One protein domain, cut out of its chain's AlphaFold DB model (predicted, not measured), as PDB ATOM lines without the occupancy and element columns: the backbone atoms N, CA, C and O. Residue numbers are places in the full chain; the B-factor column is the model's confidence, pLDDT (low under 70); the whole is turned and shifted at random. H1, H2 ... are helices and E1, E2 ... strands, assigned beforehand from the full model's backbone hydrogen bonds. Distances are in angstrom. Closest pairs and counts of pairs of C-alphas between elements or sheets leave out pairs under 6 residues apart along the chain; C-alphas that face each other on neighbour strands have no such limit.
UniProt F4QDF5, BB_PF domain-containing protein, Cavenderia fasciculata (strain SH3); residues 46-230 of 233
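This is residues 46 to 230 of the 233 residues of the protein "BB_PF domain-containing protein" of Cavenderia fasciculata (strain SH3) (UniProt F4QDF5). A long, twisted antiparallel sheet forms the backbone of this elongated domain, with E3, E6 and E7 running along its length; at one end a two-stranded ribbon, E4 and E5, folds back and packs on E7. H1 and H2 cover one face of the sheet, and H3 is on the opposite face. The printed part has 185 residues, with three named helices and seven named strands in the order H1 E1 E2 E3 E4 H2 E5 E6 E7 H3, and its class is mixed. The sheet runs E1 E3 E6 E7. The whole is compact, with a radius of gyration of the C-alphas of 17.3 A, and spans 62 by 33 by 26 A.

Find C-alpha 51 at (29.895, 18.474, 53.904); there H1 begins and runs to residue 58. Read on to E1, residues 68 to 71, and E2, residues 76 to 78. E3, residues 86 to 105, covers 54.0 A, from C-alpha 86 at (20.506, 19.324, 24.323). E4, residues 109 to 117, covers 24.8 A. Next come H2, residues 127 to 136, and E5, residues 154 to 162, 24.8 A long. E6, residues 166 to 183, covers 54.2 A; E7, residues 186 to 204, covers 48.7 A and bends by 68 degrees at residue 201. H3, residues 215 to 223, ends at C-alpha 223, (10.205, 13.423, 41.752).

Start with E3 and E6, antiparallel at 170 degrees; look at N 98 and O 172, 2.8 A apart. E6 and E7 form a hairpin, with N 177 and O 193 at 2.8 A. Edge strand E1 is antiparallel to E3, with N 69 and O 95 at 2.8 A. E2 meets E3 only at a point and is in no sheet. H2 is on the sheet at a height of 8.4 A, over E3 and E6, and runs across the strands, at 88 degrees to E3 on the local plane. H1 is on the same face; its closest C-alphas to E1 are those of Ile 54 and Val 69, 7.0 A. H3, on the opposite face, has a height of 8.4 A over the sheet and lies over E6. E4 and E5 are antiparallel, with N 113 and O 158 at 2.8 A. The closest C-alphas of E4 and E7 are those of Lys 117 and Tyr 196, 5.4 A. In H1 and H3 every O i to N i+4 pair is within hydrogen-bond range; in H2, 5 of 6 are.

The farthest C-alphas, those of Leu 106 and Asp 184, are 62.3 A apart. The printed part has no cut. The link from H2 to E5, residues 137 to 153, is long. The mean pLDDT of the printed part is 92.5; look for values under 70 at residues 77 to 84.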
ATOM      1  N   GLN A  46      15.917  18.835  56.468       97.25
ATOM      2  CA  GLN A  46      16.673  20.087  56.385       97.25
ATOM      3  C   GLN A  46      17.449  20.198  55.065       97.25
ATOM      4  O   GLN A  46      17.775  19.188  54.439       97.25
ATOM      5  N   MET A  47      17.758  21.432  54.648       96.44
ATOM      6  CA  MET A  47      18.647  21.705  53.514       96.44
ATOM      7  C   MET A  47      20.003  22.203  54.002       96.44
ATOM      8  O   MET A  47      20.067  23.100  54.841       96.44
ATOM      9  N   VAL A  48      21.079  21.682  53.422       97.00
ATOM     10  CA  VAL A  48      22.457  22.097  53.723       97.00
ATOM     11  C   VAL A  48      23.253  22.281  52.438       97.00
ATOM     12  O   VAL A  48      22.933  21.683  51.419       97.00
ATOM     13  N   SER A  49      24.301  23.098  52.469       95.31
ATOM     14  CA  SER A  49      25.115  23.415  51.284       95.31
ATOM     15  C   SER A  49      26.568  22.934  51.382       95.31
ATOM     16  O   SER A  49      27.386  23.293  50.541       95.31
ATOM     17  N   SER A  50      26.928  22.171  52.421       96.62
ATOM     18  CA  SER A  50      28.312  21.753  52.675       96.62
ATOM     19  C   SER A  50      28.405  20.387  53.356       96.62
ATOM     20  O   SER A  50      27.478  19.955  54.043       96.62
ATOM     21  N   GLU A  51      29.566  19.738  53.221       97.19
ATOM     22  CA  GLU A  51      29.895  18.474  53.904       97.19
ATOM     23  C   GLU A  51      29.784  18.580  55.428       97.19
ATOM     24  O   GLU A  51      29.295  17.663  56.078       97.19
ATOM     25  N   VAL A  52      30.159  19.728  56.002       97.56
ATOM     26  CA  VAL A  52      30.029  19.961  57.448       97.56
ATOM     27  C   VAL A  52      28.560  19.961  57.872       97.56
ATOM     28  O   VAL A  52      28.225  19.347  58.880       97.56
ATOM     29  N   GLY A  53      27.677  20.605  57.100       97.88
ATOM     30  CA  GLY A  53      26.239  20.595  57.382       97.88
ATOM     31  C   GLY A  53      25.629  19.195  57.268       97.88
ATOM     32  O   GLY A  53      24.788  18.821  58.080       97.88
ATOM     33  N   ILE A  54      26.097  18.391  56.307       98.06
ATOM     34  CA  ILE A  54      25.687  16.985  56.163       98.06
ATOM     35  C   ILE A  54      26.101  16.182  57.399       98.06
ATOM     36  O   ILE A  54      25.269  15.499  57.995       98.06
ATOM     37  N   ASP A  55      27.364  16.289  57.812       98.06
ATOM     38  CA  ASP A  55      27.891  15.553  58.964       98.06
ATOM     39  C   ASP A  55      27.185  15.952  60.268       98.06
ATOM     40  O   ASP A  55      26.877  15.087  61.091       98.06
ATOM     41  N   GLN A  56      26.874  17.241  60.441       97.94
ATOM     42  CA  GLN A  56      26.126  17.748  61.596       97.94
ATOM     43  C   GLN A  56      24.748  17.096  61.751       97.94
ATOM     44  O   GLN A  56      24.328  16.844  62.878       97.94
ATOM     45  N   LEU A  57      24.065  16.796  60.644       98.00
ATOM     46  CA  LEU A  57      22.717  16.228  60.678       98.00
ATOM     47  C   LEU A  57      22.716  14.700  60.670       98.00
ATOM     48  O   LEU A  57      22.028  14.086  61.484       98.00
ATOM     49  N   LEU A  58      23.506  14.080  59.790       98.06
ATOM     50  CA  LEU A  58      23.463  12.630  59.576       98.06
ATOM     51  C   LEU A  58      24.332  11.830  60.556       98.06
ATOM     52  O   LEU A  58      24.162  10.617  60.649       98.06
ATOM     53  N   LYS A  59      25.283  12.469  61.260       96.94
ATOM     54  CA  LYS A  59      26.309  11.749  62.047       96.94
ATOM     55  C   LYS A  59      26.546  12.315  63.438       96.94
ATOM     56  O   LYS A  59      26.672  11.560  64.397       96.94
ATOM     57  N   LEU A  60      26.677  13.638  63.536       95.50
ATOM     58  CA  LEU A  60      27.200  14.321  64.723       95.50
ATOM     59  C   LEU A  60      26.112  14.943  65.601       95.50
ATOM     60  O   LEU A  60      26.435  15.587  66.598       95.50
ATOM     61  N   LYS A  61      24.838  14.762  65.247       92.88
ATOM     62  CA  LYS A  61      23.714  15.305  66.005       92.88
ATOM     63  C   LYS A  61      23.744  14.780  67.447       92.88
ATOM     64  O   LYS A  61      24.026  13.602  67.698       92.88
ATOM     65  N   GLU A  62      23.532  15.681  68.405       89.50
ATOM     66  CA  GLU A  62      23.620  15.344  69.833       89.50
ATOM     67  C   GLU A  62      22.532  14.340  70.227       89.50
ATOM     68  O   GLU A  62      22.850  13.341  70.869       89.50
ATOM     69  N   ASP A  63      21.309  14.568  69.742       90.88
ATOM     70  CA  ASP A  63      20.141  13.719  69.967       90.88
ATOM     71  C   ASP A  63      20.031  12.605  68.907       90.88
ATOM     72  O   ASP A  63      20.867  11.710  68.817       90.88
ATOM     73  N   ALA A  64      18.975  12.648  68.090       94.56
ATOM     74  CA  ALA A  64      18.734  11.702  67.018       94.56
ATOM     75  C   ALA A  64      19.331  12.213  65.716       94.56
ATOM     76  O   ALA A  64      19.025  13.340  65.312       94.56
ATOM     77  N   ILE A  65      20.134  11.380  65.058       97.38
ATOM     78  CA  ILE A  65      20.611  11.683  63.711       97.38
ATOM     79  C   ILE A  65      19.437  11.730  62.734       97.38
ATOM     80  O   ILE A  65      18.446  11.009  62.883       97.38
ATOM     81  N   ASP A  66      19.563  12.584  61.727       98.06
ATOM     82  CA  ASP A  66      18.658  12.551  60.588       98.06
ATOM     83  C   ASP A  66      19.064  11.412  59.646       98.06
ATOM     84  O   ASP A  66      20.227  11.006  59.603       98.06
ATOM     85  N   GLN A  67      18.102  10.887  58.888       97.88
ATOM     86  CA  GLN A  67      18.358   9.808  57.927       97.88
ATOM     87  C   GLN A  67      18.420  10.294  56.479       97.88
ATOM     88  O   GLN A  67      18.846   9.557  55.589       97.88
ATOM     89  N   PHE A  68      18.011  11.540  56.239       98.50
ATOM     90  CA  PHE A  68      17.983  12.173  54.932       98.50
ATOM     91  C   PHE A  68      18.157  13.683  55.079       98.50
ATOM     92  O   PHE A  68      17.557  14.316  55.949       98.50
ATOM     93  N   VAL A  69      18.952  14.266  54.189       98.31
ATOM     94  CA  VAL A  69      19.174  15.705  54.093       98.31
ATOM     95  C   VAL A  69      19.111  16.135  52.631       98.31
ATOM     96  O   VAL A  69      19.646  15.469  51.743       98.31
ATOM     97  N   MET A  70      18.463  17.264  52.377       98.00
ATOM     98  CA  MET A  70      18.443  17.902  51.064       98.00
ATOM     99  C   MET A  70      19.710  18.737  50.863       98.00
ATOM    100  O   MET A  70      20.218  19.362  51.796       98.00
ATOM    101  N   ILE A  71      20.194  18.802  49.628       97.44
ATOM    102  CA  ILE A  71      21.376  19.589  49.278       97.44
ATOM    103  C   ILE A  71      20.951  20.873  48.574       97.44
ATOM    104  O   ILE A  71      20.303  20.855  47.529       97.44
ATOM    105  N   ASN A  72      21.334  21.998  49.166       94.56
ATOM    106  CA  ASN A  72      21.230  23.319  48.572       94.56
ATOM    107  C   ASN A  72      22.492  23.598  47.746       94.56
ATOM    108  O   ASN A  72      23.430  24.247  48.214       94.56
ATOM    109  N   ALA A  73      22.513  23.039  46.539       91.12
ATOM    110  CA  ALA A  73      23.500  23.316  45.505       91.12
ATOM    111  C   ALA A  73      22.858  24.113  44.360       91.12
ATOM    112  O   ALA A  73      21.653  23.987  44.098       91.12
ATOM    113  N   SER A  74      23.666  24.915  43.671       83.50
ATOM    114  CA  SER A  74      23.254  25.594  42.440       83.50
ATOM    115  C   SER A  74      23.206  24.603  41.279       83.50
ATOM    116  O   SER A  74      23.964  23.634  41.253       83.50
ATOM    117  N   LEU A  75      22.295  24.813  40.327       77.06
ATOM    118  CA  LEU A  75      22.304  24.035  39.086       77.06
ATOM    119  C   LEU A  75      23.507  24.428  38.232       77.06
ATOM    120  O   LEU A  75      23.520  25.486  37.601       77.06
ATOM    121  N   ASP A  76      24.485  23.532  38.168       72.94
ATOM    122  CA  ASP A  76      25.616  23.696  37.276       72.94
ATOM    123  C   ASP A  76      25.268  23.174  35.885       72.94
ATOM    124  O   ASP A  76      24.709  22.087  35.684       72.94
ATOM    125  N   LEU A  77      25.582  24.001  34.895       66.12
ATOM    126  CA  LEU A  77      25.298  23.701  33.508       66.12
ATOM    127  C   LEU A  77      26.459  22.887  32.939       66.12
ATOM    128  O   LEU A  77      27.525  23.416  32.628       66.12
ATOM    129  N   VAL A  78      26.243  21.581  32.815       65.69
ATOM    130  CA  VAL A  78      27.192  20.670  32.185       65.69
ATOM    131  C   VAL A  78      26.796  20.553  30.720       65.69
ATOM    132  O   VAL A  78      25.916  19.782  30.340       65.69
ATOM    133  N   HIS A  79      27.439  21.356  29.875       57.31
ATOM    134  CA  HIS A  79      27.327  21.179  28.433       57.31
ATOM    135  C   HIS A  79      27.998  19.860  28.034       57.31
ATOM    136  O   HIS A  79      29.208  19.810  27.829       57.31
ATOM    137  N   ASP A  80      27.208  18.797  27.913       58.22
ATOM    138  CA  ASP A  80      27.622  17.572  27.238       58.22
ATOM    139  C   ASP A  80      26.949  17.507  25.866       58.22
ATOM    140  O   ASP A  80      25.776  17.159  25.738       58.22
ATOM    141  N   THR A  81      27.701  17.875  24.830       53.22
ATOM    142  CA  THR A  81      27.246  17.865  23.433       53.22
ATOM    143  C   THR A  81      27.356  16.485  22.778       53.22
ATOM    144  O   THR A  81      27.144  16.377  21.575       53.22
ATOM    145  N   SER A  82      27.778  15.442  23.507       58.88
ATOM    146  CA  SER A  82      28.140  14.152  22.898       58.88
ATOM    147  C   SER A  82      27.023  13.105  22.903       58.88
ATOM    148  O   SER A  82      27.055  12.196  22.076       58.88
ATOM    149  N   PHE A  83      26.018  13.239  23.777       57.28
ATOM    150  CA  PHE A  83      24.956  12.230  23.932       57.28
ATOM    151  C   PHE A  83      23.549  12.700  23.547       57.28
ATOM    152  O   PHE A  83      22.718  11.869  23.179       57.28
ATOM    153  N   TYR A  84      23.271  14.003  23.611       63.53
ATOM    154  CA  TYR A  84      21.980  14.586  23.245       63.53
ATOM    155  C   TYR A  84      22.222  15.954  22.606       63.53
ATOM    156  O   TYR A  84      23.034  16.718  23.119       63.53
ATOM    157  N   ASP A  85      21.493  16.286  21.537       70.25
ATOM    158  CA  ASP A  85      21.408  17.653  20.999       70.25
ATOM    159  C   ASP A  85      20.631  18.546  21.992       70.25
ATOM    160  O   ASP A  85      19.503  18.985  21.762       70.25
ATOM    161  N   GLY A  86      21.194  18.740  23.185       77.56
ATOM    162  CA  GLY A  86      20.506  19.324  24.323       77.56
ATOM    163  C   GLY A  86      21.444  19.859  25.399       77.56
ATOM    164  O   GLY A  86      22.660  19.683  25.367       77.56
ATOM    165  N   VAL A  87      20.850  20.544  26.370       85.06
ATOM    166  CA  VAL A  87      21.530  21.059  27.557       85.06
ATOM    167  C   VAL A  87      21.177  20.169  28.738       85.06
ATOM    168  O   VAL A  87      19.998  19.938  29.024       85.06
ATOM    169  N   ILE A  88      22.203  19.686  29.433       88.25
ATOM    170  CA  ILE A  88      22.062  18.949  30.683       88.25
ATOM    171  C   ILE A  88      22.532  19.858  31.819       88.25
ATOM    172  O   ILE A  88      23.568  20.515  31.742       88.25
ATOM    173  N   SER A  89      21.748  19.933  32.884       89.75
ATOM    174  CA  SER A  89      22.170  20.559  34.137       89.75
ATOM    175  C   SER A  89      22.050  19.527  35.238       89.75
ATOM    176  O   SER A  89      21.055  18.805  35.295       89.75
ATOM    177  N   ILE A  90      23.064  19.430  36.084       92.69
ATOM    178  CA  ILE A  90      23.146  18.416  37.131       92.69
ATOM    179  C   ILE A  90      23.652  19.054  38.415       92.69
ATOM    180  O   ILE A  90      24.465  19.974  38.379       92.69
ATOM    181  N   LYS A  91      23.157  18.556  39.544       94.31
ATOM    182  CA  LYS A  91      23.683  18.884  40.866       94.31
ATOM    183  C   LYS A  91      23.355  17.790  41.878       94.31
ATOM    184  O   LYS A  91      22.390  17.043  41.671       94.31
ATOM    185  N   PRO A  92      24.083  17.696  42.998       96.81
ATOM    186  CA  PRO A  92      23.615  16.933  44.146       96.81
ATOM    187  C   PRO A  92      22.332  17.564  44.713       96.81
ATOM    188  O   PRO A  92      22.240  18.782  44.851       96.81
ATOM    189  N   VAL A  93      21.333  16.742  45.042       97.75
ATOM    190  CA  VAL A  93      20.027  17.208  45.561       97.75
ATOM    191  C   VAL A  93      19.661  16.622  46.913       97.75
ATOM    192  O   VAL A  93      18.894  17.241  47.646       97.75
ATOM    193  N   ALA A  94      20.210  15.463  47.273       98.31
ATOM    194  CA  ALA A  94      20.008  14.870  48.588       98.31
ATOM    195  C   ALA A  94      21.123  13.890  48.953       98.31
ATOM    196  O   ALA A  94      21.783  13.324  48.077       98.31
ATOM    197  N   ILE A  95      21.288  13.658  50.252       98.56
ATOM    198  CA  ILE A  95      22.086  12.569  50.812       98.56
ATOM    199  C   ILE A  95      21.246  11.846  51.856       98.56
ATOM    200  O   ILE A  95      20.544  12.481  52.640       98.56
ATOM    201  N   TYR A  96      21.325  10.520  51.877       98.56
ATOM    202  CA  TYR A  96      20.590   9.700  52.835       98.56
ATOM    203  C   TYR A  96      21.407   8.506  53.304       98.56
ATOM    204  O   TYR A  96      22.354   8.084  52.635       98.56
ATOM    205  N   ASN A  97      21.052   7.984  54.471       98.50
ATOM    206  CA  ASN A  97      21.712   6.834  55.067       98.50
ATOM    207  C   ASN A  97      21.128   5.533  54.507       98.50
ATOM    208  O   ASN A  97      19.917   5.358  54.441       98.50
ATOM    209  N   LYS A  98      22.002   4.589  54.163       97.44
ATOM    210  CA  LYS A  98      21.676   3.179  53.944       97.44
ATOM    211  C   LYS A  98      22.221   2.379  55.115       97.44
ATOM    212  O   LYS A  98      23.405   2.482  55.446       97.44
ATOM    213  N   TYR A  99      21.365   1.578  55.732       97.81
ATOM    214  CA  TYR A  99      21.748   0.718  56.842       97.81
ATOM    215  C   TYR A  99      22.567  -0.486  56.362       97.81
ATOM    216  O   TYR A  99      22.190  -1.168  55.405       97.81
ATOM    217  N   LEU A 100      23.681  -0.760  57.046       97.19
ATOM    218  CA  LEU A 100      24.580  -1.876  56.735       97.19
ATOM    219  C   LEU A 100      24.505  -2.999  57.777       97.19
ATOM    220  O   LEU A 100      24.639  -4.179  57.447       97.19
ATOM    221  N   GLY A 101      24.243  -2.674  59.041       96.50
ATOM    222  CA  GLY A 101      24.239  -3.644  60.135       96.50
ATOM    223  C   GLY A 101      24.485  -3.006  61.487       96.50
ATOM    224  O   GLY A 101      24.566  -1.786  61.595       96.50
ATOM    225  N   TYR A 102      24.637  -3.843  62.505       97.38
ATOM    226  CA  TYR A 102      24.977  -3.412  63.851       97.38
ATOM    227  C   TYR A 102      26.049  -4.317  64.454       97.38
ATOM    228  O   TYR A 102      26.234  -5.448  64.009       97.38
ATOM    229  N   GLU A 103      26.727  -3.816  65.481       96.75
ATOM    230  CA  GLU A 103      27.667  -4.578  66.305       96.75
ATOM    231  C   GLU A 103      27.496  -4.170  67.769       96.75
ATOM    232  O   GLU A 103      27.228  -3.003  68.066       96.75
ATOM    233  N   THR A 104      27.653  -5.122  68.692       96.25
ATOM    234  CA  THR A 104      27.702  -4.833  70.132       96.25
ATOM    235  C   THR A 104      29.081  -5.163  70.665       96.25
ATOM    236  O   THR A 104      29.525  -6.304  70.591       96.25
ATOM    237  N   VAL A 105      29.746  -4.165  71.237       96.62
ATOM    238  CA  VAL A 105      31.111  -4.291  71.746       96.62
ATOM    239  C   VAL A 105      31.149  -4.034  73.244       96.62
ATOM    240  O   VAL A 105      30.448  -3.165  73.759       96.62
ATOM    241  N   LEU A 106      31.969  -4.804  73.957       97.00
ATOM    242  CA  LEU A 106      32.140  -4.674  75.409       97.00
ATOM    243  C   LEU A 106      33.295  -3.739  75.786       97.00
ATOM    244  O   LEU A 106      33.394  -3.314  76.933       97.00
ATOM    245  N   GLU A 107      34.157  -3.415  74.826       97.50
ATOM    246  CA  GLU A 107      35.311  -2.539  74.990       97.50
ATOM    247  C   GLU A 107      35.643  -1.838  73.659       97.50
ATOM    248  O   GLU A 107      35.197  -2.298  72.601       97.50
ATOM    249  N   PRO A 108      36.406  -0.727  73.686       97.81
ATOM    250  CA  PRO A 108      36.792  -0.011  72.477       97.81
ATOM    251  C   PRO A 108      37.535  -0.916  71.489       97.81
ATOM    252  O   PRO A 108      38.500  -1.589  71.852       97.81
ATOM    253  N   THR A 109      37.118  -0.918  70.223       98.00
ATOM    254  CA  THR A 109      37.681  -1.811  69.203       98.00
ATOM    255  C   THR A 109      37.561  -1.232  67.795       98.00
ATOM    256  O   THR A 109      36.983  -0.169  67.573       98.00
ATOM    257  N   LYS A 110      38.128  -1.940  66.820       97.69
ATOM    258  CA  LYS A 110      38.005  -1.646  65.394       97.69
ATOM    259  C   LYS A 110      37.122  -2.694  64.742       97.69
ATOM    260  O   LYS A 110      37.340  -3.885  64.945       97.69
ATOM    261  N   HIS A 111      36.169  -2.256  63.932       97.44
ATOM    262  CA  HIS A 111      35.263  -3.148  63.220       97.44
ATOM    263  C   HIS A 111      35.391  -2.944  61.709       97.44
ATOM    264  O   HIS A 111      35.423  -1.811  61.226       97.44
ATOM    265  N   THR A 112      35.478  -4.039  60.955       98.25
ATOM    266  CA  THR A 112      35.523  -3.996  59.489       98.25
ATOM    267  C   THR A 112      34.105  -4.036  58.944       98.25
ATOM    268  O   THR A 112      33.429  -5.053  59.046       98.25
ATOM    269  N   VAL A 113      33.678  -2.944  58.317       98.06
ATOM    270  CA  VAL A 113      32.367  -2.823  57.684       98.06
ATOM    271  C   VAL A 113      32.506  -3.067  56.183       98.06
ATOM    272  O   VAL A 113      33.311  -2.412  55.514       98.06
ATOM    273  N   THR A 114      31.703  -3.987  55.648       98.19
ATOM    274  CA  THR A 114      31.520  -4.151  54.199       98.19
ATOM    275  C   THR A 114      30.457  -3.169  53.712       98.19
ATOM    276  O   THR A 114      29.378  -3.080  54.293       98.19
ATOM    277  N   TYR A 115      30.765  -2.433  52.650       98.12
ATOM    278  CA  TYR A 115      29.903  -1.414  52.049       98.12
ATOM    279  C   TYR A 115      30.091  -1.402  50.527       98.12
ATOM    280  O   TYR A 115      30.834  -2.229  49.991       98.12
ATOM    281  N   TYR A 116      29.419  -0.498  49.814       97.75
ATOM    282  CA  TYR A 116      29.367  -0.533  48.351       97.75
ATOM    283  C   TYR A 116      29.982   0.707  47.696       97.75
ATOM    284  O   TYR A 116      29.992   1.799  48.255       97.75
ATOM    285  N   LYS A 117      30.495   0.548  46.480       96.88
ATOM    286  CA  LYS A 117      31.019   1.605  45.607       96.88
ATOM    287  C   LYS A 117      30.303   1.533  44.259       96.88
ATOM    288  O   LYS A 117      29.994   0.439  43.796       96.88
ATOM    289  N   GLY A 118      30.116   2.681  43.607       96.81
ATOM    290  CA  GLY A 118      29.564   2.755  42.250       96.81
ATOM    291  C   GLY A 118      28.088   3.144  42.212       96.81
ATOM    292  O   GLY A 118      27.570   3.748  43.155       96.81
ATOM    293  N   TYR A 119      27.422   2.806  41.111       96.38
ATOM    294  CA  TYR A 119      25.972   2.950  40.994       96.38
ATOM    295  C   TYR A 119      25.252   1.910  41.851       96.38
ATOM    296  O   TYR A 119      25.717   0.780  42.002       96.38
ATOM    297  N   ILE A 120      24.079   2.280  42.358       93.69
ATOM    298  CA  ILE A 120      23.137   1.297  42.899       93.69
ATOM    299  C   ILE A 120      22.667   0.339  41.781       93.69
ATOM    300  O   ILE A 120      22.723   0.705  40.597       93.69
ATOM    301  N   PRO A 121      22.144  -0.855  42.112       89.75
ATOM    302  CA  PRO A 121      21.570  -1.756  41.120       89.75
ATOM    303  C   PRO A 121      20.514  -1.039  40.268       89.75
ATOM    304  O   PRO A 121      19.657  -0.332  40.792       89.75
ATOM    305  N   LYS A 122      20.590  -1.204  38.940       81.06
ATOM    306  CA  LYS A 122      19.685  -0.583  37.947       81.06
ATOM    307  C   LYS A 122      19.747   0.962  37.868       81.06
ATOM    308  O   LYS A 122      19.016   1.544  37.075       81.06
ATOM    309  N   GLY A 123      20.637   1.630  38.613       82.62
ATOM    310  CA  GLY A 123      20.769   3.098  38.656       82.62
ATOM    311  C   GLY A 123      21.851   3.693  37.748       82.62
ATOM    312  O   GLY A 123      22.353   4.775  38.046       82.62
ATOM    313  N   HIS A 124      22.261   2.982  36.695       87.38
ATOM    314  CA  HIS A 124      23.383   3.382  35.844       87.38
ATOM    315  C   HIS A 124      23.086   4.660  35.048       87.38
ATOM    316  O   HIS A 124      22.005   4.812  34.474       87.38
ATOM    317  N   TRP A 125      24.076   5.552  34.966       90.50
ATOM    318  CA  TRP A 125      24.024   6.733  34.109       90.50
ATOM    319  C   TRP A 125      25.431   7.159  33.633       90.50
ATOM    320  O   TRP A 125      26.400   6.414  33.752       90.50
ATOM    321  N   VAL A 126      25.551   8.343  33.025       90.69
ATOM    322  CA  VAL A 126      26.741   8.812  32.324       90.69
ATOM    323  C   VAL A 126      27.707   9.380  33.358       90.69
ATOM    324  O   VAL A 126      27.533  10.489  33.865       90.69
ATOM    325  N   SER A 127      28.752   8.609  33.651       92.94
ATOM    326  CA  SER A 127      29.749   8.919  34.680       92.94
ATOM    327  C   SER A 127      30.434  10.275  34.488       92.94
ATOM    328  O   SER A 127      30.683  10.972  35.467       92.94
ATOM    329  N   SER A 128      30.701  10.691  33.244       90.38
ATOM    330  CA  SER A 128      31.329  11.991  32.955       90.38
ATOM    331  C   SER A 128      30.488  13.177  33.436       90.38
ATOM    332  O   SER A 128      31.054  14.164  33.900       90.38
ATOM    333  N   ILE A 129      29.157  13.073  33.386       90.00
ATOM    334  CA  ILE A 129      28.240  14.124  33.847       90.00
ATOM    335  C   ILE A 129      28.257  14.211  35.380       90.00
ATOM    336  O   ILE A 129      28.310  15.309  35.933       90.00
ATOM    337  N   ILE A 130      28.288  13.065  36.069       93.25
ATOM    338  CA  ILE A 130      28.426  13.008  37.534       93.25
ATOM    339  C   ILE A 130      29.770  13.600  37.969       93.25
ATOM    340  O   ILE A 130      29.807  14.461  38.844       93.25
ATOM    341  N   HIS A 131      30.871  13.217  37.314       92.44
ATOM    342  CA  HIS A 131      32.197  13.773  37.609       92.44
ATOM    343  C   HIS A 131      32.262  15.280  37.360       92.44
ATOM    344  O   HIS A 131      32.874  16.003  38.142       92.44
ATOM    345  N   ALA A 132      31.622  15.776  36.295       89.12
ATOM    346  CA  ALA A 132      31.535  17.210  36.030       89.12
ATOM    347  C   ALA A 132      30.805  17.951  37.161       89.12
ATOM    348  O   ALA A 132      31.299  18.986  37.603       89.12
ATOM    349  N   SER A 133      29.701  17.390  37.672       91.56
ATOM    350  CA  SER A 133      28.996  17.911  38.852       91.56
ATOM    351  C   SER A 133      29.897  17.935  40.089       91.56
ATOM    352  O   SER A 133      29.954  18.947  40.789       91.56
ATOM    353  N   ASP A 134      30.616  16.845  40.358       93.00
ATOM    354  CA  ASP A 134      31.470  16.712  41.546       93.00
ATOM    355  C   ASP A 134      32.702  17.624  41.517       93.00
ATOM    356  O   ASP A 134      33.206  18.017  42.566       93.00
ATOM    357  N   ASN A 135      33.179  18.008  40.332       90.38
ATOM    358  CA  ASN A 135      34.321  18.914  40.193       90.38
ATOM    359  C   ASN A 135      34.007  20.368  40.580       90.38
ATOM    360  O   ASN A 135      34.933  21.137  40.838       90.38
ATOM    361  N   VAL A 136      32.730  20.758  40.585       89.62
ATOM    362  CA  VAL A 136      32.296  22.140  40.862       89.62
ATOM    363  C   VAL A 136      31.515  22.268  42.170       89.62
ATOM    364  O   VAL A 136      31.498  23.342  42.771       89.62
ATOM    365  N   ASN A 137      30.925  21.173  42.659       90.81
ATOM    366  CA  ASN A 137      30.160  21.153  43.900       90.81
ATOM    367  C   ASN A 137      31.023  20.785  45.111       90.81
ATOM    368  O   ASN A 137      31.912  19.942  45.046       90.81
ATOM    369  N   GLN A 138      30.717  21.383  46.268       91.69
ATOM    370  CA  GLN A 138      31.372  21.010  47.531       91.69
ATOM    371  C   GLN A 138      30.937  19.628  48.028       91.69
ATOM    372  O   GLN A 138      31.696  18.952  48.719       91.69
ATOM    373  N   VAL A 139      29.700  19.245  47.709       96.44
ATOM    374  CA  VAL A 139      29.092  17.984  48.118       96.44
ATOM    375  C   VAL A 139      29.218  16.988  46.977       96.44
ATOM    376  O   VAL A 139      28.682  17.228  45.900       96.44
ATOM    377  N   THR A 140      29.907  15.877  47.226       96.25
ATOM    378  CA  THR A 140      30.248  14.892  46.182       96.25
ATOM    379  C   THR A 140      30.014  13.460  46.650       96.25
ATOM    380  O   THR A 140      29.714  13.207  47.830       96.25
ATOM    381  N   ASN A 141      30.200  12.486  45.754       95.12
ATOM    382  CA  ASN A 141      30.177  11.073  46.141       95.12
ATOM    383  C   ASN A 141      31.428  10.609  46.927       95.12
ATOM    384  O   ASN A 141      31.448   9.496  47.446       95.12
ATOM    385  N   LYS A 142      32.466  11.444  47.065       96.56
ATOM    386  CA  LYS A 142      33.718  11.168  47.806       96.56
ATOM    387  C   LYS A 142      34.604  10.027  47.276       96.56
ATOM    388  O   LYS A 142      35.786  10.006  47.623       96.56
ATOM    389  N   PHE A 143      34.123   9.128  46.416       95.69
ATOM    390  CA  PHE A 143      35.001   8.167  45.755       95.69
ATOM    391  C   PHE A 143      35.844   8.863  44.687       95.69
ATOM    392  O   PHE A 143      35.357   9.628  43.857       95.69
ATOM    393  N   LYS A 144      37.135   8.535  44.657       91.75
ATOM    394  CA  LYS A 144      38.021   8.936  43.563       91.75
ATOM    395  C   LYS A 144      37.981   7.875  42.472       91.75
ATOM    396  O   LYS A 144      38.459   6.757  42.672       91.75
ATOM    397  N   TYR A 145      37.411   8.241  41.331       88.44
ATOM    398  CA  TYR A 145      37.396   7.418  40.119       88.44
ATOM    399  C   TYR A 145      38.475   7.835  39.111       88.44
ATOM    400  O   TYR A 145      38.612   7.198  38.087       88.44
ATOM    401  N   ASN A 146      39.253   8.894  39.375       81.44
ATOM    402  CA  ASN A 146      40.341   9.363  38.500       81.44
ATOM    403  C   ASN A 146      39.924   9.604  37.029       81.44
ATOM    404  O   ASN A 146      40.728   9.428  36.120       81.44
ATOM    405  N   GLY A 147      38.671  10.013  36.795       70.19
ATOM    406  CA  GLY A 147      38.114  10.201  35.450       70.19
ATOM    407  C   GLY A 147      37.665   8.909  34.758       70.19
ATOM    408  O   GLY A 147      37.211   8.964  33.619       70.19
ATOM    409  N   GLU A 148      37.766   7.764  35.435       81.75
ATOM    410  CA  GLU A 148      37.248   6.481  34.971       81.75
ATOM    411  C   GLU A 148      35.726   6.395  35.137       81.75
ATOM    412  O   GLU A 148      35.081   7.194  35.826       81.75
ATOM    413  N   GLU A 149      35.144   5.390  34.492       92.69
ATOM    414  CA  GLU A 149      33.739   5.041  34.636       92.69
ATOM    415  C   GLU A 149      33.393   4.744  36.106       92.69
ATOM    416  O   GLU A 149      34.116   4.031  36.807       92.69
ATOM    417  N   ILE A 150      32.269   5.285  36.583       95.50
ATOM    418  CA  ILE A 150      31.677   4.850  37.845       95.50
ATOM    419  C   ILE A 150      31.180   3.418  37.601       95.50
ATOM    420  O   ILE A 150      30.299   3.218  36.765       95.50
ATOM    421  N   PRO A 151      31.736   2.407  38.287       95.19
ATOM    422  CA  PRO A 151      31.391   1.024  38.031       95.19
ATOM    423  C   PRO A 151      29.967   0.738  38.507       95.19
ATOM    424  O   PRO A 151      29.366   1.490  39.285       95.19
ATOM    425  N   ASN A 152      29.456  -0.418  38.096       94.62
ATOM    426  CA  ASN A 152      28.332  -1.030  38.789       94.62
ATOM    427  C   ASN A 152      28.695  -1.318  40.253       94.62
ATOM    428  O   ASN A 152      29.870  -1.309  40.640       94.62
ATOM    429  N   GLU A 153      27.665  -1.587  41.047       95.44
ATOM    430  CA  GLU A 153      27.790  -1.914  42.461       95.44
ATOM    431  C   GLU A 153      28.943  -2.895  42.725       95.44
ATOM    432  O   GLU A 153      28.976  -4.018  42.224       95.44
ATOM    433  N   THR A 154      29.910  -2.437  43.517       95.94
ATOM    434  CA  THR A 154      31.100  -3.199  43.891       95.94
ATOM    435  C   THR A 154      31.260  -3.165  45.402       95.94
ATOM    436  O   THR A 154      31.248  -2.091  46.001       95.94
ATOM    437  N   GLN A 155      31.443  -4.326  46.028       97.38
ATOM    438  CA  GLN A 155      31.702  -4.406  47.463       97.38
ATOM    439  C   GLN A 155      33.128  -3.967  47.807       97.38
ATOM    440  O   GLN A 155      34.098  -4.312  47.131       97.38
ATOM    441  N   VAL A 156      33.243  -3.224  48.898       97.25
ATOM    442  CA  VAL A 156      34.484  -2.694  49.467       97.25
ATOM    443  C   VAL A 156      34.419  -2.785  50.994       97.25
ATOM    444  O   VAL A 156      33.367  -3.051  51.570       97.25
ATOM    445  N   GLN A 157      35.553  -2.595  51.670       97.69
ATOM    446  CA  GLN A 157      35.646  -2.691  53.129       97.69
ATOM    447  C   GLN A 157      36.317  -1.461  53.728       97.69
ATOM    448  O   GLN A 157      37.237  -0.892  53.135       97.69
ATOM    449  N   LYS A 158      35.849  -1.044  54.906       97.19
ATOM    450  CA  LYS A 158      36.421   0.066  55.674       97.19
ATOM    451  C   LYS A 158      36.450  -0.295  57.148       97.19
ATOM    452  O   LYS A 158      35.522  -0.910  57.662       97.19
ATOM    453  N   ILE A 159      37.524   0.097  57.822       98.00
ATOM    454  CA  ILE A 159      37.638  -0.056  59.270       98.00
ATOM    455  C   ILE A 159      37.011   1.171  59.928       98.00
ATOM    456  O   ILE A 159      37.369   2.301  59.593       98.00
ATOM    457  N   VAL A 160      36.092   0.936  60.860       97.56
ATOM    458  CA  VAL A 160      35.462   1.960  61.694       97.56
ATOM    459  C   VAL A 160      35.908   1.754  63.140       97.56
ATOM    460  O   VAL A 160      35.901   0.632  63.648       97.56
ATOM    461  N   ASP A 161      36.312   2.842  63.793       97.25
ATOM    462  CA  ASP A 161      36.709   2.827  65.200       97.25
ATOM    463  C   ASP A 161      35.464   2.953  66.098       97.25
ATOM    464  O   ASP A 161      34.747   3.955  66.045       97.25
ATOM    465  N   LEU A 162      35.233   1.953  66.949       97.50
ATOM    466  CA  LEU A 162      34.188   1.933  67.973       97.50
ATOM    467  C   LEU A 162      34.826   2.323  69.305       97.50
ATOM    468  O   LEU A 162      35.542   1.536  69.922       97.50
ATOM    469  N   LYS A 163      34.641   3.582  69.708       94.50
ATOM    470  CA  LYS A 163      35.447   4.206  70.771       94.50
ATOM    471  C   LYS A 163      35.071   3.782  72.186       94.50
ATOM    472  O   LYS A 163      35.879   3.969  73.088       94.50
ATOM    473  N   GLU A 164      33.868   3.254  72.381       96.31
ATOM    474  CA  GLU A 164      33.301   2.931  73.693       96.31
ATOM    475  C   GLU A 164      32.500   1.627  73.622       96.31
ATOM    476  O   GLU A 164      32.079   1.214  72.539       96.31
ATOM    477  N   ALA A 165      32.269   0.994  74.774       96.50
ATOM    478  CA  ALA A 165      31.367  -0.150  74.880       96.50
ATOM    479  C   ALA A 165      29.925   0.262  74.541       96.50
ATOM    480  O   ALA A 165      29.475   1.334  74.943       96.50
ATOM    481  N   GLY A 166      29.191  -0.590  73.830       95.62
ATOM    482  CA  GLY A 166      27.809  -0.321  73.442       95.62
ATOM    483  C   GLY A 166      27.402  -1.013  72.147       95.62
ATOM    484  O   GLY A 166      28.177  -1.755  71.542       95.62
ATOM    485  N   THR A 167      26.168  -0.754  71.724       96.00
ATOM    486  CA  THR A 167      25.630  -1.211  70.438       96.00
ATOM    487  C   THR A 167      25.659  -0.064  69.438       96.00
ATOM    488  O   THR A 167      25.121   1.014  69.697       96.00
ATOM    489  N   TYR A 168      26.263  -0.314  68.282       97.25
ATOM    490  CA  TYR A 168      26.405   0.652  67.200       97.25
ATOM    491  C   TYR A 168      25.702   0.149  65.953       97.25
ATOM    492  O   TYR A 168      25.784  -1.035  65.634       97.25
ATOM    493  N   MET A 169      25.075   1.062  65.222       97.31
ATOM    494  CA  MET A 169      24.577   0.829  63.872       97.31
ATOM    495  C   MET A 169      25.525   1.445  62.856       97.31
ATOM    496  O   MET A 169      26.020   2.556  63.045       97.31
ATOM    497  N   PHE A 170      25.767   0.721  61.771       98.31
ATOM    498  CA  PHE A 170      26.606   1.155  60.668       98.31
ATOM    499  C   PHE A 170      25.749   1.644  59.517       98.31
ATOM    500  O   PHE A 170      24.829   0.955  59.064       98.31
ATOM    501  N   PHE A 171      26.122   2.805  58.999       98.38
ATOM    502  CA  PHE A 171      25.472   3.417  57.856       98.38
ATOM    503  C   PHE A 171      26.503   3.752  56.790       98.38
ATOM    504  O   PHE A 171      27.631   4.141  57.096       98.38
ATOM    505  N   GLN A 172      26.085   3.635  55.537       98.44
ATOM    506  CA  GLN A 172      26.744   4.262  54.403       98.44
ATOM    507  C   GLN A 172      25.850   5.376  53.875       98.44
ATOM    508  O   GLN A 172      24.661   5.154  53.673       98.44
ATOM    509  N   THR A 173      26.408   6.547  53.578       98.50
ATOM    510  CA  THR A 173      25.625   7.579  52.885       98.50
ATOM    511  C   THR A 173      25.569   7.333  51.372       98.50
ATOM    512  O   THR A 173      26.550   6.918  50.749       98.50
ATOM    513  N   LEU A 174      24.416   7.595  50.763       98.38
ATOM    514  CA  LEU A 174      24.199   7.604  49.314       98.38
ATOM    515  C   LEU A 174      23.903   9.037  48.880       98.38
ATOM    516  O   LEU A 174      23.252   9.783  49.611       98.38
ATOM    517  N   ILE A 175      24.370   9.422  47.693       98.44
ATOM    518  CA  ILE A 175      24.090  10.732  47.099       98.44
ATOM    519  C   ILE A 175      23.080  10.586  45.970       98.44
ATOM    520  O   ILE A 175      23.172   9.678  45.140       98.44
ATOM    521  N   LYS A 176      22.111  11.498  45.947       97.81
ATOM    522  CA  LYS A 176      21.146  11.668  44.867       97.81
ATOM    523  C   LYS A 176      21.553  12.889  44.051       97.81
ATOM    524  O   LYS A 176      21.704  13.972  44.617       97.81
ATOM    525  N   TYR A 177      21.680  12.733  42.738       96.62
ATOM    526  CA  TYR A 177      21.881  13.842  41.805       96.62
ATOM    527  C   TYR A 177      20.589  14.118  41.054       96.62
ATOM    528  O   TYR A 177      20.000  13.201  40.488       96.62
ATOM    529  N   GLY A 178      20.156  15.372  41.049       95.44
ATOM    530  CA  GLY A 178      19.041  15.835  40.239       95.44
ATOM    531  C   GLY A 178      19.568  16.330  38.905       95.44
ATOM    532  O   GLY A 178      20.532  17.094  38.854       95.44
ATOM    533  N   VAL A 179      18.933  15.888  37.830       92.62
ATOM    534  CA  VAL A 179      19.323  16.231  36.470       92.62
ATOM    535  C   VAL A 179      18.141  16.837  35.744       92.62
ATOM    536  O   VAL A 179      17.047  16.271  35.723       92.62
ATOM    537  N   ARG A 180      18.383  17.984  35.121       91.12
ATOM    538  CA  ARG A 180      17.457  18.681  34.237       91.12
ATOM    539  C   ARG A 180      17.935  18.511  32.802       91.12
ATOM    540  O   ARG A 180      19.058  18.892  32.479       91.12
ATOM    541  N   GLN A 181      17.072  17.978  31.943       88.38
ATOM    542  CA  GLN A 181      17.377  17.785  30.527       88.38
ATOM    543  C   GLN A 181      16.528  18.720  29.663       88.38
ATOM    544  O   GLN A 181      15.299  18.714  29.755       88.38
ATOM    545  N   VAL A 182      17.173  19.498  28.798       87.25
ATOM    546  CA  VAL A 182      16.528  20.367  27.805       87.25
ATOM    547  C   VAL A 182      16.955  19.905  26.414       87.25
ATOM    548  O   VAL A 182      18.146  19.889  26.127       87.25
ATOM    549  N   ILE A 183      16.009  19.533  25.556       85.56
ATOM    550  CA  ILE A 183      16.251  19.073  24.176       85.56
ATOM    551  C   ILE A 183      15.578  20.073  23.239       85.56
ATOM    552  O   ILE A 183      14.421  20.427  23.466       85.56
ATOM    553  N   ASP A 184      16.304  20.580  22.240       85.44
ATOM    554  CA  ASP A 184      15.797  21.592  21.294       85.44
ATOM    555  C   ASP A 184      15.153  22.816  21.982       85.44
ATOM    556  O   ASP A 184      14.117  23.339  21.568       85.44
ATOM    557  N   GLY A 185      15.730  23.254  23.108       84.00
ATOM    558  CA  GLY A 185      15.211  24.369  23.910       84.00
ATOM    559  C   GLY A 185      13.958  24.054  24.741       84.00
ATOM    560  O   GLY A 185      13.482  24.924  25.469       84.00
ATOM    561  N   THR A 186      13.447  22.820  24.696       87.12
ATOM    562  CA  THR A 186      12.275  22.367  25.459       87.12
ATOM    563  C   THR A 186      12.694  21.485  26.632       87.12
ATOM    564  O   THR A 186      13.531  20.596  26.490       87.12
ATOM    565  N   LEU A 187      12.112  21.712  27.814       87.69
ATOM    566  CA  LEU A 187      12.334  20.851  28.978       87.69
ATOM    567  C   LEU A 187      11.819  19.433  28.682       87.69
ATOM    568  O   LEU A 187      10.616  19.227  28.560       87.69
ATOM    569  N   SER A 188      12.740  18.473  28.588       87.06
ATOM    570  CA  SER A 188      12.455  17.051  28.355       87.06
ATOM    571  C   SER A 188      12.013  16.357  29.645       87.06
ATOM    572  O   SER A 188      11.093  15.542  29.645       87.06
ATOM    573  N   GLY A 189      12.628  16.718  30.775       88.19
ATOM    574  CA  GLY A 189      12.232  16.201  32.078       88.19
ATOM    575  C   GLY A 189      13.287  16.373  33.161       88.19
ATOM    576  O   GLY A 189      14.342  16.984  32.957       88.19
ATOM    577  N   PHE A 190      12.958  15.802  34.317       90.75
ATOM    578  CA  PHE A 190      13.826  15.687  35.478       90.75
ATOM    579  C   PHE A 190      14.093  14.216  35.770       90.75
ATOM    580  O   PHE A 190      13.183  13.387  35.694       90.75
ATOM    581  N   ILE A 191      15.336  13.898  36.104       92.06
ATOM    582  CA  ILE A 191      15.763  12.539  36.431       92.06
ATOM    583  C   ILE A 191      16.605  12.610  37.702       92.06
ATOM    584  O   ILE A 191      17.338  13.578  37.909       92.06
ATOM    585  N   VAL A 192      16.514  11.587  38.547       94.50
ATOM    586  CA  VAL A 192      17.324  11.460  39.756       94.50
ATOM    587  C   VAL A 192      18.247  10.248  39.654       94.50
ATOM    588  O   VAL A 192      17.794   9.124  39.449       94.50
ATOM    589  N   VAL A 193      19.547  10.476  39.826       95.25
ATOM    590  CA  VAL A 193      20.603   9.444  39.829       95.25
ATOM    591  C   VAL A 193      20.990   9.146  41.256       95.25
ATOM    592  O   VAL A 193      21.002  10.054  42.078       95.25
ATOM    593  N   THR A 194      21.366   7.906  41.558       97.19
ATOM    594  CA  THR A 194      21.876   7.550  42.889       97.19
ATOM    595  C   THR A 194      23.227   6.874  42.781       97.19
ATOM    596  O   THR A 194      23.390   5.933  42.006       97.19
ATOM    597  N   VAL A 195      24.177   7.339  43.584       97.56
ATOM    598  CA  VAL A 195      25.532   6.788  43.655       97.56
ATOM    599  C   VAL A 195      25.883   6.556  45.122       97.56
ATOM    600  O   VAL A 195      25.524   7.349  45.998       97.56
ATOM    601  N   TYR A 196      26.576   5.459  45.402       98.06
ATOM    602  CA  TYR A 196      27.159   5.212  46.716       98.06
ATOM    603  C   TYR A 196      28.208   6.277  47.056       98.06
ATOM    604  O   TYR A 196      28.985   6.662  46.181       98.06
ATOM    605  N   ARG A 197      28.280   6.732  48.316       97.69
ATOM    606  CA  ARG A 197      29.360   7.628  48.770       97.69
ATOM    607  C   ARG A 197      30.433   6.877  49.554       97.69
ATOM    608  O   ARG A 197      30.107   5.933  50.278       97.69
ATOM    609  N   ASP A 198      31.692   7.320  49.466       97.81
ATOM    610  CA  ASP A 198      32.801   6.821  50.310       97.81
ATOM    611  C   ASP A 198      32.708   7.391  51.729       97.81
ATOM    612  O   ASP A 198      33.521   8.200  52.189       97.81
ATOM    613  N   ASP A 199      31.632   7.030  52.416       98.00
ATOM    614  CA  ASP A 199      31.288   7.635  53.685       98.00
ATOM    615  C   ASP A 199      30.459   6.668  54.521       98.00
ATOM    616  O   ASP A 199      29.231   6.602  54.421       98.00
ATOM    617  N   VAL A 200      31.195   5.882  55.304       98.19
ATOM    618  CA  VAL A 200      30.694   4.883  56.239       98.19
ATOM    619  C   VAL A 200      31.039   5.328  57.646       98.19
ATOM    620  O   VAL A 200      32.180   5.721  57.910       98.19
ATOM    621  N   PHE A 201      30.066   5.238  58.542       98.06
ATOM    622  CA  PHE A 201      30.215   5.623  59.936       98.06
ATOM    623  C   PHE A 201      29.395   4.706  60.844       98.06
ATOM    624  O   PHE A 201      28.515   3.973  60.389       98.06
ATOM    625  N   ALA A 202      29.726   4.744  62.131       98.00
ATOM    626  CA  ALA A 202      28.988   4.072  63.186       98.00
ATOM    627  C   ALA A 202      28.281   5.110  64.057       98.00
ATOM    628  O   ALA A 202      28.868   6.141  64.395       98.00
ATOM    629  N   THR A 203      27.056   4.799  64.462       96.88
ATOM    630  CA  THR A 203      26.245   5.628  65.350       96.88
ATOM    631  C   THR A 203      25.748   4.777  66.515       96.88
ATOM    632  O   THR A 203      25.222   3.688  66.270       96.88
ATOM    633  N   PRO A 204      25.910   5.231  67.771       95.88
ATOM    634  CA  PRO A 204      25.284   4.591  68.924       95.88
ATOM    635  C   PRO A 204      23.779   4.400  68.707       95.88
ATOM    636  O   PRO A 204      23.105   5.293  68.192       95.88
ATOM    637  N   ILE A 205      23.253   3.232  69.066       94.56
ATOM    638  CA  ILE A 205      21.861   2.870  68.762       94.56
ATOM    639  C   ILE A 205      20.826   3.835  69.359       94.56
ATOM    640  O   ILE A 205      19.791   4.080  68.750       94.56
ATOM    641  N   ASP A 206      21.113   4.431  70.515       92.94
ATOM    642  CA  ASP A 206      20.252   5.405  71.196       92.94
ATOM    643  C   ASP A 206      20.080   6.721  70.415       92.94
ATOM    644  O   ASP A 206      19.125   7.468  70.650       92.94
ATOM    645  N   LYS A 207      20.954   6.974  69.434       95.31
ATOM    646  CA  LYS A 207      20.849   8.095  68.490       95.31
ATOM    647  C   LYS A 207      20.075   7.763  67.215       95.31
ATOM    648  O   LYS A 207      19.849   8.654  66.395       95.31
ATOM    649  N   VAL A 208      19.655   6.514  67.024       94.94
ATOM    650  CA  VAL A 208      18.904   6.074  65.840       94.94
ATOM    651  C   VAL A 208      17.421   5.973  66.194       94.94
ATOM    652  O   VAL A 208      16.949   4.936  66.645       94.94
ATOM    653  N   LYS A 209      16.681   7.073  66.001       94.31
ATOM    654  CA  LYS A 209      15.230   7.125  66.289       94.31
ATOM    655  C   LYS A 209      14.336   6.888  65.078       94.31
ATOM    656  O   LYS A 209      13.165   6.578  65.258       94.31
ATOM    657  N   TYR A 210      14.881   7.052  63.878       95.44
ATOM    658  CA  TYR A 210      14.119   6.976  62.642       95.44
ATOM    659  C   TYR A 210      14.640   5.883  61.727       95.44
ATOM    660  O   TYR A 210      15.856   5.655  61.656       95.44
ATOM    661  N   GLU A 211      13.725   5.265  60.990       94.38
ATOM    662  CA  GLU A 211      14.055   4.333  59.920       94.38
ATOM    663  C   GLU A 211      14.754   5.073  58.772       94.38
ATOM    664  O   GLU A 211      14.293   6.144  58.362       94.38
ATOM    665  N   PRO A 212      15.860   4.543  58.227       96.00
ATOM    666  CA  PRO A 212      16.432   5.093  57.011       96.00
ATOM    667  C   PRO A 212      15.445   4.972  55.844       96.00
ATOM    668  O   PRO A 212      14.877   3.895  55.650       96.00
ATOM    669  N   PRO A 213      15.233   6.036  55.053       95.62
ATOM    670  CA  PRO A 213      14.344   5.944  53.910       95.62
ATOM    671  C   PRO A 213      14.960   5.035  52.849       95.62
ATOM    672  O   PRO A 213      16.155   5.121  52.541       95.62
ATOM    673  N   ASN A 214      14.132   4.183  52.255       92.88
ATOM    674  CA  ASN A 214      14.576   3.302  51.186       92.88
ATOM    675  C   ASN A 214      14.800   4.075  49.874       92.88
ATOM    676  O   ASN A 214      14.466   5.261  49.724       92.88
ATOM    677  N   TYR A 215      15.383   3.388  48.887       91.88
ATOM    678  CA  TYR A 215      15.670   3.984  47.581       91.88
ATOM    679  C   TYR A 215      14.439   4.628  46.913       91.88
ATOM    680  O   TYR A 215      14.554   5.737  46.369       91.88
ATOM    681  N   TYR A 216      13.293   3.941  46.944       92.19
ATOM    682  CA  TYR A 216      12.067   4.352  46.262       92.19
ATOM    683  C   TYR A 216      11.352   5.489  46.983       92.19
ATOM    684  O   TYR A 216      10.873   6.402  46.318       92.19
ATOM    685  N   GLU A 217      11.331   5.502  48.313       95.00
ATOM    686  CA  GLU A 217      10.806   6.622  49.105       95.00
ATOM    687  C   GLU A 217      11.545   7.915  48.765       95.00
ATOM    688  O   GLU A 217      10.920   8.924  48.424       95.00
ATOM    689  N   CYS A 218      12.881   7.861  48.746       95.62
ATOM    690  CA  CYS A 218      13.707   8.994  48.339       95.62
ATOM    691  C   CYS A 218      13.421   9.419  46.891       95.62
ATOM    692  O   CYS A 218      13.308  10.610  46.603       95.62
ATOM    693  N   LEU A 219      13.325   8.456  45.965       94.38
ATOM    694  CA  LEU A 219      13.073   8.730  44.547       94.38
ATOM    695  C   LEU A 219      11.698   9.378  44.331       94.38
ATOM    696  O   LEU A 219      11.607  10.427  43.690       94.38
ATOM    697  N   ASN A 220      10.649   8.793  44.910       95.56
ATOM    698  CA  ASN A 220       9.271   9.269  44.824       95.56
ATOM    699  C   ASN A 220       9.129  10.658  45.439       95.56
ATOM    700  O   ASN A 220       8.473  11.526  44.862       95.56
ATOM    701  N   TYR A 221       9.783  10.901  46.576       97.06
ATOM    702  CA  TYR A 221       9.822  12.225  47.178       97.06
ATOM    703  C   TYR A 221      10.472  13.251  46.244       97.06
ATOM    704  O   TYR A 221       9.862  14.281  45.958       97.06
ATOM    705  N   LEU A 222      11.668  12.963  45.718       96.31
ATOM    706  CA  LEU A 222      12.429  13.898  44.879       96.31
ATOM    707  C   LEU A 222      11.778  14.176  43.514       96.31
ATOM    708  O   LEU A 222      11.978  15.266  42.978       96.31
ATOM    709  N   HIS A 223      11.007  13.230  42.969       94.00
ATOM    710  CA  HIS A 223      10.205  13.423  41.752       94.00
ATOM    711  C   HIS A 223       8.839  14.069  42.028       94.00
ATOM    712  O   HIS A 223       8.273  14.715  41.148       94.00
ATOM    713  N   GLY A 224       8.301  13.878  43.232       94.56
ATOM    714  CA  GLY A 224       7.022  14.416  43.674       94.56
ATOM    715  C   GLY A 224       7.193  15.708  44.466       94.56
ATOM    716  O   GLY A 224       7.674  16.716  43.958       94.56
ATOM    717  N   LYS A 225       6.779  15.688  45.736       94.31
ATOM    718  CA  LYS A 225       6.720  16.881  46.600       94.31
ATOM    719  C   LYS A 225       8.069  17.597  46.753       94.31
ATOM    720  O   LYS A 225       8.106  18.823  46.835       94.31
ATOM    721  N   GLY A 226       9.166  16.846  46.755       94.25
ATOM    722  CA  GLY A 226      10.522  17.365  46.892       94.25
ATOM    723  C   GLY A 226      11.044  18.103  45.659       94.25
ATOM    724  O   GLY A 226      12.006  18.850  45.800       94.25
ATOM    725  N   ILE A 227      10.423  17.957  44.479       92.88
ATOM    726  CA  ILE A 227      10.960  18.525  43.230       92.88
ATOM    727  C   ILE A 227      11.102  20.048  43.283       92.88
ATOM    728  O   ILE A 227      12.141  20.582  42.906       92.88
ATOM    729  N   SER A 228      10.099  20.728  43.845       92.00
ATOM    730  CA  SER A 228      10.068  22.188  44.026       92.00
ATOM    731  C   SER A 228      11.212  22.716  44.894       92.00
ATOM    732  O   SER A 228      11.610  23.868  44.779       92.00
ATOM    733  N   ARG A 229      11.774  21.866  45.762       91.44
ATOM    734  CA  ARG A 229      12.853  22.249  46.675       91.44
ATOM    735  C   ARG A 229      14.224  22.232  46.011       91.44
ATOM    736  O   ARG A 229      15.167  22.764  46.588       91.44
ATOM    737  N   TRP A 230      14.364  21.597  44.846       90.38
ATOM    738  CA  TRP A 230      15.661  21.476  44.181       90.38
ATOM    739  C   TRP A 230      15.668  21.928  42.719       90.38
ATOM    740  O   TRP A 230      16.740  22.257  42.222       90.38
TER     741      TRP A 230